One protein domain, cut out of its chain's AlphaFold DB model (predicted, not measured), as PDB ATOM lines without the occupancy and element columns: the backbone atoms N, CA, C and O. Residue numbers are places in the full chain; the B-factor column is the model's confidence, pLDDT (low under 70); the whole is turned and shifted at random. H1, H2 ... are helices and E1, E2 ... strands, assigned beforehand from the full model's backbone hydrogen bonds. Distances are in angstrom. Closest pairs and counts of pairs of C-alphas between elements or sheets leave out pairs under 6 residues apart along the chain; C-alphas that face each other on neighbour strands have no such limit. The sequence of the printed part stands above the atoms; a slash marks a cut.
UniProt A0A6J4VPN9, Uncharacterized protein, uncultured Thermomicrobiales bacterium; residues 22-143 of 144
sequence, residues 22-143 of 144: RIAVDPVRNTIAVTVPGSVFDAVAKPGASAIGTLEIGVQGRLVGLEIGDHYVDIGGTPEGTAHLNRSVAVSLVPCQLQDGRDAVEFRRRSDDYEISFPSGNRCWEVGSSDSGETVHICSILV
ATOM      1  N   ARG A  22       1.960 -14.358  22.349       83.25
ATOM      2  CA  ARG A  22       2.450 -15.733  22.483       83.25
ATOM      3  C   ARG A  22       3.128 -15.927  23.828       83.25
ATOM      4  O   ARG A  22       3.938 -15.114  24.261       83.25
ATOM      5  N   ILE A  23       2.803 -17.055  24.444       88.19
ATOM      6  CA  ILE A  23       3.334 -17.487  25.727       88.19
ATOM      7  C   ILE A  23       4.029 -18.822  25.499       88.19
ATOM      8  O   ILE A  23       3.387 -19.843  25.245       88.19
ATOM      9  N   ALA A  24       5.354 -18.806  25.529       89.06
ATOM     10  CA  ALA A  24       6.167 -20.005  25.436       89.06
ATOM     11  C   ALA A  24       6.436 -20.540  26.844       89.06
ATOM     12  O   ALA A  24       6.887 -19.803  27.717       89.06
ATOM     13  N   VAL A  25       6.145 -21.818  27.066       89.25
ATOM     14  CA  VAL A  25       6.369 -22.488  28.350       89.25
ATOM     15  C   VAL A  25       7.455 -23.534  28.156       89.25
ATOM     16  O   VAL A  25       7.245 -24.497  27.418       89.25
ATOM     17  N   ASP A  26       8.588 -23.352  28.831       89.88
ATOM     18  CA  ASP A  26       9.687 -24.314  28.856       89.88
ATOM     19  C   ASP A  26       9.639 -25.100  30.179       89.88
ATOM     20  O   ASP A  26      10.039 -24.590  31.234       89.88
ATOM     21  N   PRO A  27       9.128 -26.344  30.182       84.50
ATOM     22  CA  PRO A  27       9.071 -27.156  31.390       84.50
ATOM     23  C   PRO A  27      10.449 -27.685  31.811       84.50
ATOM     24  O   PRO A  27      10.605 -28.056  32.972       84.50
ATOM     25  N   VAL A  28      11.433 -27.727  30.905       88.25
ATOM     26  CA  VAL A  28      12.789 -28.227  31.177       88.25
ATOM     27  C   VAL A  28      13.600 -27.162  31.907       88.25
ATOM     28  O   VAL A  28      14.219 -27.448  32.929       88.25
ATOM     29  N   ARG A  29      13.560 -25.918  31.421       89.75
ATOM     30  CA  ARG A  29      14.197 -24.758  32.067       89.75
ATOM     31  C   ARG A  29      13.347 -24.160  33.181       89.75
ATOM     32  O   ARG A  29      13.846 -23.351  33.962       89.75
ATOM     33  N   ASN A  30      12.088 -24.587  33.281       90.94
ATOM     34  CA  ASN A  30      11.098 -24.062  34.211       90.94
ATOM     35  C   ASN A  30      10.923 -22.540  34.050       90.94
ATOM     36  O   ASN A  30      10.919 -21.785  35.029       90.94
ATOM     37  N   THR A  31      10.781 -22.094  32.802       93.06
ATOM     38  CA  THR A  31      10.590 -20.688  32.433       93.06
ATOM     39  C   THR A  31       9.321 -20.483  31.615       93.06
ATOM     40  O   THR A  31       8.760 -21.407  31.019       93.06
ATOM     41  N   ILE A  32       8.832 -19.248  31.647       92.19
ATOM     42  CA  ILE A  32       7.759 -18.753  30.794       92.19
ATOM     43  C   ILE A  32       8.300 -17.520  30.083       92.19
ATOM     44  O   ILE A  32       8.843 -16.631  30.736       92.19
ATOM     45  N   ALA A  33       8.124 -17.467  28.765       93.44
ATOM     46  CA  ALA A  33       8.412 -16.296  27.954       93.44
ATOM     47  C   ALA A  33       7.125 -15.731  27.347       93.44
ATOM     48  O   ALA A  33       6.325 -16.474  26.775       93.44
ATOM     49  N   VAL A  34       6.926 -14.421  27.468       91.50
ATOM     50  CA  VAL A  34       5.744 -13.697  26.984       91.50
ATOM     51  C   VAL A  34       6.192 -12.680  25.945       91.50
ATOM     52  O   VAL A  34       7.098 -11.891  26.209       91.50
ATOM     53  N   THR A  35       5.583 -12.701  24.759       91.69
ATOM     54  CA  THR A  35       5.873 -11.700  23.724       91.69
ATOM     55  C   THR A  35       5.425 -10.320  24.166       91.69
ATOM     56  O   THR A  35       4.307 -10.171  24.659       91.69
ATOM     57  N   VAL A  36       6.257  -9.320  23.908       89.06
ATOM     58  CA  VAL A  36       5.986  -7.924  24.251       89.06
ATOM     59  C   VAL A  36       6.255  -7.025  23.043       89.06
ATOM     60  O   VAL A  36       6.974  -7.431  22.128       89.06
ATOM     61  N   PRO A  37       5.703  -5.802  23.003       88.56
ATOM     62  CA  PRO A  37       6.089  -4.820  21.997       88.56
ATOM     63  C   PRO A  37       7.597  -4.534  22.036       88.56
ATOM     64  O   PRO A  37       8.192  -4.490  23.114       88.56
ATOM     65  N   GLY A  38       8.203  -4.256  20.876       86.62
ATOM     66  CA  GLY A  38       9.644  -3.978  20.774       86.62
ATOM     67  C   GLY A  38      10.114  -2.834  21.683       86.62
ATOM     68  O   GLY A  38      11.172  -2.925  22.289       86.62
ATOM     69  N   SER A  39       9.281  -1.810  21.900       86.56
ATOM     70  CA  SER A  39       9.585  -0.720  22.840       86.56
ATOM     71  C   SER A  39       9.738  -1.186  24.293       86.56
ATOM     72  O   SER A  39      10.571  -0.656  25.027       86.56
ATOM     73  N   VAL A  40       8.950  -2.179  24.715       88.44
ATOM     74  CA  VAL A  40       9.039  -2.793  26.049       88.44
ATOM     75  C   VAL A  40      10.268  -3.694  26.119       88.44
ATOM     76  O   VAL A  40      11.008  -3.655  27.102       88.44
ATOM     77  N   PHE A  41      10.522  -4.462  25.057       90.00
ATOM     78  CA  PHE A  41      11.715  -5.296  24.950       90.00
ATOM     79  C   PHE A  41      13.002  -4.471  25.054       90.00
ATOM     80  O   PHE A  41      13.865  -4.794  25.869       90.00
ATOM     81  N   ASP A  42      13.106  -3.369  24.314       89.44
ATOM     82  CA  ASP A  42      14.261  -2.466  24.334       89.44
ATOM     83  C   ASP A  42      14.499  -1.864  25.726       89.44
ATOM     84  O   ASP A  42      15.644  -1.715  26.166       89.44
ATOM     85  N   ALA A  43      13.422  -1.540  26.451       85.88
ATOM     86  CA  ALA A  43      13.509  -1.039  27.820       85.88
ATOM     87  C   ALA A  43      14.073  -2.097  28.782       85.88
ATOM     88  O   ALA A  43      14.923  -1.781  29.618       85.88
ATOM     89  N   VAL A  44      13.640  -3.351  28.633       86.81
ATOM     90  CA  VAL A  44      14.108  -4.502  29.423       86.81
ATOM     91  C   VAL A  44      15.547  -4.888  29.059       86.81
ATOM     92  O   VAL A  44      16.335  -5.237  29.935       86.81
ATOM     93  N   ALA A  45      15.914  -4.797  27.780       87.25
ATOM     94  CA  ALA A  45      17.231  -5.155  27.260       87.25
ATOM     95  C   ALA A  45      18.318  -4.103  27.522       87.25
ATOM     96  O   ALA A  45      19.501  -4.354  27.267       87.25
ATOM     97  N   LYS A  46      17.949  -2.930  28.045       85.06
ATOM     98  CA  LYS A  46      18.889  -1.842  28.302       85.06
ATOM     99  C   LYS A  46      19.974  -2.274  29.307       85.06
ATOM    100  O   LYS A  46      19.656  -2.614  30.449       85.06
ATOM    101  N   PRO A  47      21.270  -2.204  28.944       70.19
ATOM    102  CA  PRO A  47      22.358  -2.591  29.838       70.19
ATOM    103  C   PRO A  47      22.320  -1.826  31.167       70.19
ATOM    104  O   PRO A  47      22.256  -0.597  31.182       70.19
ATOM    105  N   GLY A  48      22.378  -2.558  32.282       66.19
ATOM    106  CA  GLY A  48      22.341  -1.993  33.636       66.19
ATOM    107  C   GLY A  48      20.938  -1.768  34.209       66.19
ATOM    108  O   GLY A  48      20.829  -1.416  35.383       66.19
ATOM    109  N   ALA A  49      19.872  -2.006  33.440       63.75
ATOM    110  CA  ALA A  49      18.521  -2.086  33.979       63.75
ATOM    111  C   ALA A  49      18.288  -3.488  34.562       63.75
ATOM    112  O   ALA A  49      18.435  -4.494  33.872       63.75
ATOM    113  N   SER A  50      17.919  -3.572  35.842       65.62
ATOM    114  CA  SER A  50      17.263  -4.776  36.353       65.62
ATOM    115  C   SER A  50      15.787  -4.633  36.006       65.62
ATOM    116  O   SER A  50      15.087  -3.827  36.617       65.62
ATOM    117  N   ALA A  51      15.339  -5.326  34.962       83.62
ATOM    118  CA  ALA A  51      13.943  -5.281  34.567       83.62
ATOM    119  C   ALA A  51      13.119  -6.095  35.565       83.62
ATOM    120  O   ALA A  51      13.252  -7.317  35.650       83.62
ATOM    121  N   ILE A  52      12.302  -5.401  36.350       90.56
ATOM    122  CA  ILE A  52      11.354  -6.015  37.272       90.56
ATOM    123  C   ILE A  52       9.969  -5.896  36.647       90.56
ATOM    124  O   ILE A  52       9.582  -4.812  36.212       90.56
ATOM    125  N   GLY A  53       9.247  -7.008  36.602       91.25
ATOM    126  CA  GLY A  53       7.825  -7.038  36.282       91.25
ATOM    127  C   GLY A  53       7.002  -7.494  37.476       91.25
ATOM    128  O   GLY A  53       7.538  -8.091  38.414       91.25
ATOM    129  N   THR A  54       5.698  -7.260  37.417       92.94
ATOM    130  CA  THR A  54       4.742  -7.792  38.387       92.94
ATOM    131  C   THR A  54       3.906  -8.867  37.711       92.94
ATOM    132  O   THR A  54       3.242  -8.618  36.709       92.94
ATOM    133  N   LEU A  55       3.935 -10.081  38.257       91.12
ATOM    134  CA  LEU A  55       3.037 -11.151  37.842       91.12
ATOM    135  C   LEU A  55       1.734 -11.037  38.612       91.12
ATOM    136  O   LEU A  55       1.745 -11.019  39.845       91.12
ATOM    137  N   GLU A  56       0.625 -11.076  37.892       88.88
ATOM    138  CA  GLU A  56      -0.697 -11.228  38.475       88.88
ATOM    139  C   GLU A  56      -1.123 -12.687  38.395       88.88
ATOM    140  O   GLU A  56      -1.247 -13.268  37.313       88.88
ATOM    141  N   ILE A  57      -1.327 -13.299  39.559       86.94
ATOM    142  CA  ILE A  57      -1.628 -14.723  39.662       86.94
ATOM    143  C   ILE A  57      -3.012 -14.882  40.289       86.94
ATOM    144  O   ILE A  57      -3.272 -14.493  41.432       86.94
ATOM    145  N   GLY A  58      -3.909 -15.478  39.515       81.00
ATOM    146  CA  GLY A  58      -5.268 -15.789  39.919       81.00
ATOM    147  C   GLY A  58      -5.374 -17.087  40.718       81.00
ATOM    148  O   GLY A  58      -4.405 -17.649  41.246       81.00
ATOM    149  N   VAL A  59      -6.602 -17.592  40.790       78.75
ATOM    150  CA  VAL A  59      -6.915 -18.867  41.438       78.75
ATOM    151  C   VAL A  59      -6.114 -20.029  40.854       78.75
ATOM    152  O   VAL A  59      -5.828 -20.084  39.659       78.75
ATOM    153  N   GLN A  60      -5.732 -20.966  41.727       78.38
ATOM    154  CA  GLN A  60      -4.993 -22.185  41.367       78.38
ATOM    155  C   GLN A  60      -3.640 -21.931  40.669       78.38
ATOM    156  O   GLN A  60      -3.134 -22.796  39.954       78.38
ATOM    157  N   GLY A  61      -3.036 -20.755  40.877       80.50
ATOM    158  CA  GLY A  61      -1.734 -20.412  40.301       80.50
ATOM    159  C   GLY A  61      -1.799 -19.992  38.830       80.50
ATOM    160  O   GLY A  61      -0.767 -19.943  38.171       80.50
ATOM    161  N   ARG A  62      -2.986 -19.713  38.278       83.12
ATOM    162  CA  ARG A  62      -3.124 -19.268  36.884       83.12
ATOM    163  C   ARG A  62      -2.478 -17.895  36.698       83.12
ATOM    164  O   ARG A  62      -2.821 -16.972  37.429       83.12
ATOM    165  N   LEU A  63      -1.609 -17.737  35.703       86.31
ATOM    166  CA  LEU A  63      -1.136 -16.411  35.297       86.31
ATOM    167  C   LEU A  63      -2.282 -15.656  34.618       86.31
ATOM    168  O   LEU A  63      -2.896 -16.168  33.680       86.31
ATOM    169  N   VAL A  64      -2.573 -14.468  35.128       83.56
ATOM    170  CA  VAL A  64      -3.665 -13.602  34.676       83.56
ATOM    171  C   VAL A  64      -3.110 -12.405  33.920       83.56
ATOM    172  O   VAL A  64      -3.652 -12.048  32.883       83.56
ATOM    173  N   GLY A  65      -1.979 -11.867  34.363       86.81
ATOM    174  CA  GLY A  65      -1.349 -10.740  33.698       86.81
ATOM    175  C   GLY A  65       0.123 -10.605  34.040       86.81
ATOM    176  O   GLY A  65       0.635 -11.240  34.969       86.81
ATOM    177  N   LEU A  66       0.798  -9.781  33.250       89.94
ATOM    178  CA  LEU A  66       2.181  -9.382  33.457       89.94
ATOM    179  C   LEU A  66       2.299  -7.877  33.231       89.94
ATOM    180  O   LEU A  66       2.078  -7.391  32.126       89.94
ATOM    181  N   GLU A  67       2.697  -7.161  34.272       90.31
ATOM    182  CA  GLU A  67       2.991  -5.733  34.226       90.31
ATOM    183  C   GLU A  67       4.504  -5.505  34.099       90.31
ATOM    184  O   GLU A  67       5.300  -6.143  34.795       90.31
ATOM    185  N   ILE A  68       4.910  -4.600  33.207       90.31
ATOM    186  CA  ILE A  68       6.301  -4.244  32.911       90.31
ATOM    187  C   ILE A  68       6.385  -2.727  32.722       90.31
ATOM    188  O   ILE A  68       6.112  -2.205  31.638       90.31
ATOM    189  N   GLY A  69       6.775  -2.005  33.774       85.81
ATOM    190  CA  GLY A  69       6.673  -0.543  33.771       85.81
ATOM    191  C   GLY A  69       5.222  -0.116  33.537       85.81
ATOM    192  O   GLY A  69       4.331  -0.638  34.189       85.81
ATOM    193  N   ASP A  70       4.984   0.764  32.564       83.12
ATOM    194  CA  ASP A  70       3.633   1.234  32.214       83.12
ATOM    195  C   ASP A  70       2.888   0.301  31.233       83.12
ATOM    196  O   ASP A  70       1.831   0.656  30.712       83.12
ATOM    197  N   HIS A  71       3.450  -0.869  30.911       84.69
ATOM    198  CA  HIS A  71       2.838  -1.823  29.988       84.69
ATOM    199  C   HIS A  71       2.226  -3.006  30.731       84.69
ATOM    200  O   HIS A  71       2.909  -3.676  31.502       84.69
ATOM    201  N   TYR A  72       0.968  -3.314  30.431       85.50
ATOM    202  CA  TYR A  72       0.275  -4.482  30.956       85.50
ATOM    203  C   TYR A  72      -0.052  -5.463  29.830       85.50
ATOM    204  O   TYR A  72      -0.645  -5.095  28.814       85.50
ATOM    205  N   VAL A  73       0.334  -6.723  30.019       84.25
ATOM    206  CA  VAL A  73      -0.041  -7.835  29.148       84.25
ATOM    207  C   VAL A  73      -1.139  -8.629  29.840       84.25
ATOM    208  O   VAL A  73      -0.871  -9.368  30.789       84.25
ATOM    209  N   ASP A  74      -2.364  -8.506  29.333       80.94
ATOM    210  CA  ASP A  74      -3.485  -9.349  29.750       80.94
ATOM    211  C   ASP A  74      -3.305 -10.758  29.163       80.94
ATOM    212  O   ASP A  74      -3.159 -10.937  27.951       80.94
ATOM    213  N   ILE A  75      -3.248 -11.763  30.036       80.94
ATOM    214  CA  ILE A  75      -2.986 -13.168  29.690       80.94
ATOM    215  C   ILE A  75      -4.222 -14.026  29.939       80.94
ATOM    216  O   ILE A  75      -4.537 -14.964  29.195       80.94
ATOM    217  N   GLY A  76      -4.913 -13.743  31.028       70.81
ATOM    218  CA  GLY A  76      -6.066 -14.477  31.464       70.81
ATOM    219  C   GLY A  76      -7.221 -13.523  31.602       70.81
ATOM    220  O   GLY A  76      -7.447 -13.047  32.705       70.81
ATOM    221  N   GLY A  77      -8.028 -13.406  30.543       56.06
ATOM    222  CA  GLY A  77      -9.368 -12.845  30.660       56.06
ATOM    223  C   GLY A  77     -10.021 -13.435  31.896       56.06
ATOM    224  O   GLY A  77     -10.079 -14.665  32.047       56.06
ATOM    225  N   THR A  78     -10.362 -12.569  32.842       47.91
ATOM    226  CA  THR A  78     -11.100 -12.968  34.029       47.91
ATOM    227  C   THR A  78     -12.477 -13.387  33.525       47.91
ATOM    228  O   THR A  78     -13.175 -12.566  32.934       47.91
ATOM    229  N   PRO A  79     -12.895 -14.659  33.668       45.09
ATOM    230  CA  PRO A  79     -14.292 -14.987  33.427       45.09
ATOM    231  C   PRO A  79     -15.140 -14.065  34.307       45.09
ATOM    232  O   PRO A  79     -14.847 -13.950  35.506       45.09
ATOM    233  N   GLU A  80     -16.145 -13.402  33.727       41.56
ATOM    234  CA  GLU A  80     -17.064 -12.538  34.470       41.56
ATOM    235  C   GLU A  80     -17.515 -13.255  35.756       41.56
ATOM    236  O   GLU A  80     -18.052 -14.362  35.720       41.56
ATOM    237  N   GLY A  81     -17.202 -12.660  36.913       43.16
ATOM    238  CA  GLY A  81     -17.509 -13.223  38.233       43.16
ATOM    239  C   GLY A  81     -16.392 -14.009  38.934       43.16
ATOM    240  O   GLY A  81     -16.633 -14.529  40.019       43.16
ATOM    241  N   THR A  82     -15.174 -14.091  38.381       48.91
ATOM    242  CA  THR A  82     -14.048 -14.832  39.005       48.91
ATOM    243  C   THR A  82     -12.759 -14.028  39.189       48.91
ATOM    244  O   THR A  82     -11.700 -14.609  39.431       48.91
ATOM    245  N   ALA A  83     -12.829 -12.695  39.136       46.44
ATOM    246  CA  ALA A  83     -11.702 -11.813  39.436       46.44
ATOM    247  C   ALA A  83     -11.356 -11.832  40.940       46.44
ATOM    248  O   ALA A  83     -11.598 -10.887  41.686       46.44
ATOM    249  N   HIS A  84     -10.781 -12.937  41.400       55.66
ATOM    250  CA  HIS A  84     -10.001 -12.965  42.623       55.66
ATOM    251  C   HIS A  84      -8.543 -13.094  42.211       55.66
ATOM    252  O   HIS A  84      -8.023 -14.190  41.977       55.66
ATOM    253  N   LEU A  85      -7.900 -11.934  42.075       61.00
ATOM    254  CA  LEU A  85      -6.455 -11.853  42.149       61.00
ATOM    255  C   LEU A  85      -6.061 -12.424  43.511       61.00
ATOM    256  O   LEU A  85      -6.445 -11.894  44.553       61.00
ATOM    257  N   ASN A  86      -5.349 -13.544  43.503       65.44
ATOM    258  CA  ASN A  86      -4.895 -14.148  44.748       65.44
ATOM    259  C   ASN A  86      -3.637 -13.454  45.251       65.44
ATOM    260  O   ASN A  86      -3.411 -13.379  46.457       65.44
ATOM    261  N   ARG A  87      -2.787 -13.008  44.321       81.62
ATOM    262  CA  ARG A  87      -1.489 -12.423  44.626       81.62
ATOM    263  C   ARG A  87      -0.914 -11.681  43.426       81.62
ATOM    264  O   ARG A  87      -1.070 -12.119  42.286       81.62
ATOM    265  N   SER A  88      -0.140 -10.653  43.739       87.69
ATOM    266  CA  SER A  88       0.806 -10.033  42.818       87.69
ATOM    267  C   SER A  88       2.217 -10.289  43.334       87.69
ATOM    268  O   SER A  88       2.440 -10.277  44.548       87.69
ATOM    269  N   VAL A  89       3.163 -10.586  42.445       91.94
ATOM    270  CA  VAL A  89       4.549 -10.863  42.847       91.94
ATOM    271  C   VAL A  89       5.527 -10.188  41.897       91.94
ATOM    272  O   VAL A  89       5.372 -10.269  40.681       91.94
ATOM    273  N   ALA A  90       6.536  -9.525  42.454       92.94
ATOM    274  CA  ALA A  90       7.607  -8.939  41.665       92.94
ATOM    275  C   ALA A  90       8.570 -10.035  41.191       92.94
ATOM    276  O   ALA A  90       8.933 -10.927  41.962       92.94
ATOM    277  N   VAL A  91       9.003  -9.960  39.936       92.62
ATOM    278  CA  VAL A  91       9.943 -10.910  39.336       92.62
ATOM    279  C   VAL A  91      10.977 -10.214  38.481       92.62
ATOM    280  O   VAL A  91      10.704  -9.199  37.847       92.62
ATOM    281  N   SER A  92      12.167 -10.801  38.422       92.56
ATOM    282  CA  SER A  92      13.166 -10.426  37.429       92.56
ATOM    283  C   SER A  92      12.760 -10.945  36.055       92.56
ATOM    284  O   SER A  92      12.424 -12.121  35.903       92.56
ATOM    285  N   LEU A  93      12.835 -10.060  35.069       93.88
ATOM    286  CA  LEU A  93      12.596 -10.341  33.664       93.88
ATOM    287  C   LEU A  93      13.928 -10.408  32.923       93.88
ATOM    288  O   LEU A  93      14.832  -9.606  33.166       93.88
ATOM    289  N   VAL A  94      14.031 -11.352  31.997       93.25
ATOM    290  CA  VAL A  94      15.183 -11.508  31.113       93.25
ATOM    291  C   VAL A  94      14.711 -11.316  29.674       93.25
ATOM    292  O   VAL A  94      13.788 -12.011  29.255       93.25
ATOM    293  N   PRO A  95      15.301 -10.400  28.891       93.06
ATOM    294  CA  PRO A  95      14.961 -10.276  27.478       93.06
ATOM    295  C   PRO A  95      15.377 -11.550  26.729       93.06
ATOM    296  O   PRO A  95      16.496 -12.042  26.895       93.06
ATOM    297  N   CYS A  96      14.500 -12.080  25.881       92.81
ATOM    298  CA  CYS A  96      14.806 -13.203  25.001       92.81
ATOM    299  C   CYS A  96      14.076 -13.089  23.656       92.81
ATOM    300  O   CYS A  96      13.117 -12.338  23.507       92.81
ATOM    301  N   GLN A  97      14.524 -13.858  22.666       91.56
ATOM    302  CA  GLN A  97      13.788 -14.023  21.414       91.56
ATOM    303  C   GLN A  97      13.224 -15.433  21.328       91.56
ATOM    304  O   GLN A  97      13.916 -16.418  21.601       91.56
ATOM    305  N   LEU A  98      11.955 -15.529  20.941       88.62
ATOM    306  CA  LEU A  98      11.328 -16.805  20.625       88.62
ATOM    307  C   LEU A  98      11.909 -17.377  19.322       88.62
ATOM    308  O   LEU A  98      12.494 -16.665  18.510       88.62
ATOM    309  N   GLN A  99      11.707 -18.675  19.085       84.75
ATOM    310  CA  GLN A  99      12.217 -19.362  17.885       84.75
ATOM    311  C   GLN A  99      11.711 -18.770  16.558       84.75
ATOM    312  O   GLN A  99      12.337 -18.964  15.522       84.75
ATOM    313  N   ASP A 100      10.578 -18.067  16.577       82.25
ATOM    314  CA  ASP A 100      10.019 -17.375  15.414       82.25
ATOM    315  C   ASP A 100      10.521 -15.928  15.263       82.25
ATOM    316  O   ASP A 100       9.996 -15.186  14.435       82.25
ATOM    317  N   GLY A 101      11.527 -15.527  16.047       86.00
ATOM    318  CA  GLY A 101      12.162 -14.210  15.990       86.00
ATOM    319  C   GLY A 101      11.398 -13.103  16.713       86.00
ATOM    320  O   GLY A 101      11.790 -11.945  16.608       86.00
ATOM    321  N   ARG A 102      10.313 -13.422  17.431       88.56
ATOM    322  CA  ARG A 102       9.575 -12.426  18.216       88.56
ATOM    323  C   ARG A 102      10.291 -12.078  19.511       88.56
ATOM    324  O   ARG A 102      10.751 -12.967  20.230       88.56
ATOM    325  N   ASP A 103      10.274 -10.792  19.826       93.06
ATOM    326  CA  ASP A 103      10.773 -10.254  21.082       93.06
ATOM    327  C   ASP A 103       9.862 -10.654  22.248       93.06
ATOM    328  O   ASP A 103       8.630 -10.557  22.189       93.06
ATOM    329  N   ALA A 104      10.485 -11.141  23.315       93.31
ATOM    330  CA  ALA A 104       9.807 -11.636  24.495       93.31
ATOM    331  C   ALA A 104      10.592 -11.316  25.768       93.31
ATOM    332  O   ALA A 104      11.787 -11.014  25.752       93.31
ATOM    333  N   VAL A 105       9.899 -11.413  26.895       94.44
ATOM    334  CA  VAL A 105      10.519 -11.405  28.217       94.44
ATOM    335  C   VAL A 105      10.293 -12.743  28.896       94.44
ATOM    336  O   VAL A 105       9.192 -13.291  28.855       94.44
ATOM    337  N   GLU A 106      11.341 -13.270  29.513       94.56
ATOM    338  CA  GLU A 106      11.361 -14.542  30.218       94.56
ATOM    339  C   GLU A 106      11.421 -14.330  31.733       94.56
ATOM    340  O   GLU A 106      12.147 -13.469  32.233       94.56
ATOM    341  N   PHE A 107      10.693 -15.159  32.474       93.88
ATOM    342  CA  PHE A 107      10.787 -15.275  33.927       93.88
ATOM    343  C   PHE A 107      10.637 -16.736  34.359       93.88
ATOM    344  O   PHE A 107      10.186 -17.605  33.605       93.88
ATOM    345  N   ARG A 108      11.028 -17.038  35.602       94.12
ATOM    346  CA  ARG A 108      10.872 -18.390  36.151       94.12
ATOM    347  C   ARG A 108       9.399 -18.721  36.338       94.12
ATOM    348  O   ARG A 108       8.640 -17.953  36.904       94.12
ATOM    349  N   ARG A 109       8.998 -19.923  35.947       92.00
ATOM    350  CA  ARG A 109       7.637 -20.422  36.180       92.00
ATOM    351  C   ARG A 109       7.356 -20.669  37.668       92.00
ATOM    352  O   ARG A 109       6.209 -20.588  38.106       92.00
ATOM    353  N   ARG A 110       8.396 -21.008  38.431       91.44
ATOM    354  CA  ARG A 110       8.315 -21.309  39.861       91.44
ATOM    355  C   ARG A 110       9.473 -20.668  40.619       91.44
ATOM    356  O   ARG A 110      10.616 -20.712  40.163       91.44
ATOM    357  N   SER A 111       9.147 -20.143  41.790       88.88
ATOM    358  CA  SER A 111      10.056 -19.628  42.810       88.88
ATOM    359  C   SER A 111       9.630 -20.168  44.182       88.88
ATOM    360  O   SER A 111       8.664 -20.926  44.284       88.88
ATOM    361  N   ASP A 112      10.331 -19.760  45.235       87.69
ATOM    362  CA  ASP A 112       9.917 -20.020  46.617       87.69
ATOM    363  C   ASP A 112       8.613 -19.288  46.946       87.69
ATOM    364  O   ASP A 112       7.764 -19.805  47.671       87.69
ATOM    365  N   ASP A 113       8.415 -18.113  46.343       85.38
ATOM    366  CA  ASP A 113       7.222 -17.324  46.587       85.38
ATOM    367  C   ASP A 113       6.023 -17.852  45.815       85.38
ATOM    368  O   ASP A 113       4.938 -17.846  46.378       85.38
ATOM    369  N   TYR A 114       6.159 -18.291  44.559       88.88
ATOM    370  CA  TYR A 114       5.029 -18.585  43.668       88.88
ATOM    371  C   TYR A 114       5.257 -19.794  42.761       88.88
ATOM    372  O   TYR A 114       6.382 -20.155  42.427       88.88
ATOM    373  N   GLU A 115       4.157 -20.355  42.266       90.00
ATOM    374  CA  GLU A 115       4.161 -21.325  41.178       90.00
ATOM    375  C   GLU A 115       3.050 -20.982  40.188       90.00
ATOM    376  O   GLU A 115       1.902 -20.766  40.585       90.00
ATOM    377  N   ILE A 116       3.405 -20.921  38.902       88.31
ATOM    378  CA  ILE A 116       2.449 -20.686  37.827       88.31
ATOM    379  C   ILE A 116       1.973 -22.009  37.226       88.31
ATOM    380  O   ILE A 116       2.740 -22.808  36.665       88.31
ATOM    381  N   SER A 117       0.659 -22.184  37.279       79.25
ATOM    382  CA  SER A 117      -0.102 -23.213  36.586       79.25
ATOM    383  C   SER A 117      -0.510 -22.684  35.215       79.25
ATOM    384  O   SER A 117      -1.341 -21.784  35.104       79.25
ATOM    385  N   PHE A 118       0.056 -23.254  34.154       71.62
ATOM    386  CA  PHE A 118      -0.403 -23.024  32.786       71.62
ATOM    387  C   PHE A 118      -1.088 -24.284  32.257       71.62
ATOM    388  O   PHE A 118      -0.635 -25.386  32.590       71.62
ATOM    389  N   PRO A 119      -2.156 -24.169  31.442       60.56
ATOM    390  CA  PRO A 119      -2.702 -25.331  30.762       60.56
ATOM    391  C   PRO A 119      -1.586 -26.014  29.969       60.56
ATOM    392  O   PRO A 119      -0.874 -25.379  29.192       60.56
ATOM    393  N   SER A 120      -1.418 -27.314  30.188       53.06
ATOM    394  CA  SER A 120      -0.455 -28.105  29.439       53.06
ATOM    395  C   SER A 120      -0.868 -28.183  27.964       53.06
ATOM    396  O   SER A 120      -2.038 -28.402  27.626       53.06
ATOM    397  N   GLY A 121       0.115 -28.016  27.079       60.72
ATOM    398  CA  GLY A 121      -0.042 -28.166  25.636       60.72
ATOM    399  C   GLY A 121      -0.195 -26.858  24.861       60.72
ATOM    400  O   GLY A 121      -0.172 -25.754  25.407       60.72
ATOM    401  N   ASN A 122      -0.347 -27.021  23.549       71.44
ATOM    402  CA  ASN A 122      -0.514 -25.914  22.621       71.44
ATOM    403  C   ASN A 122      -1.995 -25.543  22.573       71.44
ATOM    404  O   ASN A 122      -2.808 -26.318  22.063       71.44
ATOM    405  N   ARG A 123      -2.361 -24.402  23.152       77.56
ATOM    406  CA  ARG A 123      -3.745 -23.923  23.193       77.56
ATOM    407  C   ARG A 123      -3.781 -22.447  22.888       77.56
ATOM    408  O   ARG A 123      -2.918 -21.711  23.346       77.56
ATOM    409  N   CYS A 124      -4.812 -22.031  22.170       79.81
ATOM    410  CA  CYS A 124      -5.095 -20.627  21.959       79.81
ATOM    411  C   CYS A 124      -6.481 -20.301  22.504       79.81
ATOM    412  O   CYS A 124      -7.379 -21.144  22.463       79.81
ATOM    413  N   TRP A 125      -6.634 -19.103  23.042       78.50
ATOM    414  CA  TRP A 125      -7.905 -18.565  23.500       78.50
ATOM    415  C   TRP A 125      -7.969 -17.076  23.195       78.50
ATOM    416  O   TRP A 125      -6.965 -16.437  22.886       78.50
ATOM    417  N   GLU A 126      -9.179 -16.552  23.260       78.81
ATOM    418  CA  GLU A 126      -9.478 -15.143  23.082       78.81
ATOM    419  C   GLU A 126      -9.699 -14.502  24.451       78.81
ATOM    420  O   GLU A 126     -10.300 -15.109  25.344       78.81
ATOM    421  N   VAL A 127      -9.185 -13.291  24.623       71.50
ATOM    422  CA  VAL A 127      -9.352 -12.473  25.821       71.50
ATOM    423  C   VAL A 127      -9.864 -11.110  25.391       71.50
ATOM    424  O   VAL A 127      -9.273 -10.487  24.518       71.50
ATOM    425  N   GLY A 128     -10.954 -10.642  25.995       64.94
ATOM    426  CA  GLY A 128     -11.348  -9.244  25.853       64.94
ATOM    427  C   GLY A 128     -10.368  -8.373  26.628       64.94
ATOM    428  O   GLY A 128     -10.246  -8.536  27.838       64.94
ATOM    429  N   SER A 129      -9.673  -7.472  25.941       62.47
ATOM    430  CA  SER A 129      -8.862  -6.442  26.574       62.47
ATOM    431  C   SER A 129      -9.773  -5.549  27.405       62.47
ATOM    432  O   SER A 129     -10.704  -4.929  26.883       62.47
ATOM    433  N   SER A 130      -9.493  -5.483  28.702       54.69
ATOM    434  CA  SER A 130     -10.266  -4.669  29.643       54.69
ATOM    435  C   SER A 130     -10.170  -3.167  29.334       54.69
ATOM    436  O   SER A 130     -11.106  -2.425  29.622       54.69
ATOM    437  N   ASP A 131      -9.072  -2.732  28.704       54.56
ATOM    438  CA  ASP A 131      -8.792  -1.319  28.422       54.56
ATOM    439  C   ASP A 131      -9.376  -0.839  27.088       54.56
ATOM    440  O   ASP A 131      -9.852   0.293  26.989       54.56
ATOM    441  N   SER A 132      -9.343  -1.678  26.046       62.12
ATOM    442  CA  SER A 132      -9.778  -1.296  24.693       62.12
ATOM    443  C   SER A 132     -11.102  -1.931  24.256       62.12
ATOM    444  O   SER A 132     -11.684  -1.497  23.261       62.12
ATOM    445  N   GLY A 133     -11.579  -2.961  24.962       62.94
ATOM    446  CA  GLY A 133     -12.703  -3.796  24.527       62.94
ATOM    447  C   GLY A 133     -12.389  -4.674  23.308       62.94
ATOM    448  O   GLY A 133     -13.289  -5.318  22.771       62.94
ATOM    449  N   GLU A 134     -11.134  -4.698  22.851       67.44
ATOM    450  CA  GLU A 134     -10.677  -5.514  21.726       67.44
ATOM    451  C   GLU A 134     -10.471  -6.968  22.148       67.44
ATOM    452  O   GLU A 134      -9.938  -7.245  23.220       67.44
ATOM    453  N   THR A 135     -10.830  -7.913  21.284       68.75
ATOM    454  CA  THR A 135     -10.490  -9.319  21.499       68.75
ATOM    455  C   THR A 135      -9.046  -9.585  21.080       68.75
ATOM    456  O   THR A 135      -8.712  -9.549  19.898       68.75
ATOM    457  N   VAL A 136      -8.199  -9.922  22.047       72.12
ATOM    458  CA  VAL A 136      -6.817 -10.351  21.837       72.12
ATOM    459  C   VAL A 136      -6.769 -11.872  21.762       72.12
ATOM    460  O   VAL A 136      -7.310 -12.575  22.615       72.12
ATOM    461  N   HIS A 137      -6.075 -12.403  20.759       78.94
ATOM    462  CA  HIS A 137      -5.770 -13.827  20.707       78.94
ATOM    463  C   HIS A 137      -4.482 -14.121  21.477       78.94
ATOM    464  O   HIS A 137      -3.460 -13.460  21.284       78.94
ATOM    465  N   ILE A 138      -4.511 -15.163  22.303       79.69
ATOM    466  CA  ILE A 138      -3.378 -15.599  23.120       79.69
ATOM    467  C   ILE A 138      -3.126 -17.072  22.860       79.69
ATOM    468  O   ILE A 138      -4.068 -17.858  22.858       79.69
ATOM    469  N   CYS A 139      -1.866 -17.456  22.651       81.00
ATOM    470  CA  CYS A 139      -1.482 -18.861  22.518       81.00
ATOM    471  C   CYS A 139      -0.423 -19.265  23.539       81.00
ATOM    472  O   CYS A 139       0.666 -18.689  23.563       81.00
ATOM    473  N   SER A 140      -0.700 -20.328  24.296       82.38
ATOM    474  CA  SER A 140       0.308 -21.094  25.023       82.38
ATOM    475  C   SER A 140       0.935 -22.127  24.100       82.38
ATOM    476  O   SER A 140       0.221 -22.858  23.412       82.38
ATOM    477  N   ILE A 141       2.263 -22.211  24.083       83.12
ATOM    478  CA  ILE A 141       2.996 -23.212  23.305       83.12
ATOM    479  C   ILE A 141       4.085 -23.816  24.187       83.12
ATOM    480  O   ILE A 141       4.865 -23.088  24.796       83.12
ATOM    481  N   LEU A 142       4.134 -25.147  24.254       80.19
ATOM    482  CA  LEU A 142       5.235 -25.848  24.909       80.19
ATOM    483  C   LEU A 142       6.478 -25.763  24.026       80.19
ATOM    484  O   LEU A 142       6.420 -26.077  22.836       80.19
ATOM    485  N   VAL A 143       7.591 -25.353  24.622       80.06
ATOM    486  CA  VAL A 143       8.902 -25.300  23.971       80.06
ATOM    487  C   VAL A 143       9.882 -26.190  24.735       80.06
ATOM    488  O   VAL A 143       9.711 -26.406  25.934       80.06
TER     489      VAL A 143
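This is residues 22 to 143 of the 144 residues of an uncharacterized protein of uncultured Thermomicrobiales bacterium (UniProt A0A6J4VPN9). Two sheets stand partly face to face as a sandwich with crossed strands: the larger sheet E7 E8 E2 E1 E10 E9 and the smaller E5 E4 E3 E6, the strands of the one at 82 degrees to those of the other. The short helix H1 packs on the larger sheet at E7 and E8, near where E6 runs on into E7 at 76 degrees and so passes from one sheet to the other. The printed part has 122 residues with one named helix and ten named strands, in the order E1 E2 H1 E3 E4 E5 E6 E7 E8 E9 E10; the class is mostly strand. The larger sheet is mixed, the smaller antiparallel. The whole is compact, with a radius of gyration of the C-alphas of 13.7 A and spans of 42 by 33 by 26 A.

Start in the larger, strongly twisted sheet at E1, residues 22 to 26, which forms a hairpin with E2, residues 31 to 35; look for N 24 and O 33, 2.8 A apart. E1 is also parallel to E10, residues 135 to 142, with N 25 and O 141 2.9 A apart. E10 forms a hairpin with the edge strand E9, residues 123 to 128: N 125 and O 138 are 2.9 A apart. E2 is antiparallel to E8, residues 103 to 108, at N 34 and O 105, 2.9 A; E8 forms a hairpin with the edge strand E7, residues 94 to 97, at N 96 and O 104, 2.9 A. H1, residues 38 to 45, is on this sheet at a height of 8.3 A, over E8 and, only just, over E7 with 3 of its C-alphas; its closest C-alphas to E7 are those of Ala 45 and Pro 95, 5.6 A. Every O i to N i+4 pair of H1 is within hydrogen-bond range. H1 only grazes the smaller sheet, where E3, E4 and E5, residues 52 to 57, 63 to 68 and 71 to 74, are a meander, each strand the antiparallel neighbour of the one before; N 54 and O 67 are 2.9 A apart, N 73 and O 66 2.8 A. E6, residues 87 to 92, is the antiparallel neighbour of E3, with N 55 and O 89 2.8 A apart; E3, E4, E5 and E6 are a Greek key, four strands in a row of which three are a meander and the first is the antiparallel neighbour of the fourth.

Find C-alpha 22 at (2.450, -15.733, 22.483), where E1 begins. E8 spans 17.1 A, E9 16.7 A and E6 16.4 A. E10 spans 23.1 A and ends at C-alpha 142, (5.235, -25.848, 24.909).

The C-alphas farthest apart are those of Pro 47 and Gly 81, 42.1 A. The printed part has no cut; the links E5 to E6 and E8 to E9 are long. Mean pLDDT of the printed part is 80.6; residues 48 to 50, 77 to 86, 119 to 121 and 128 to 135 are under 70.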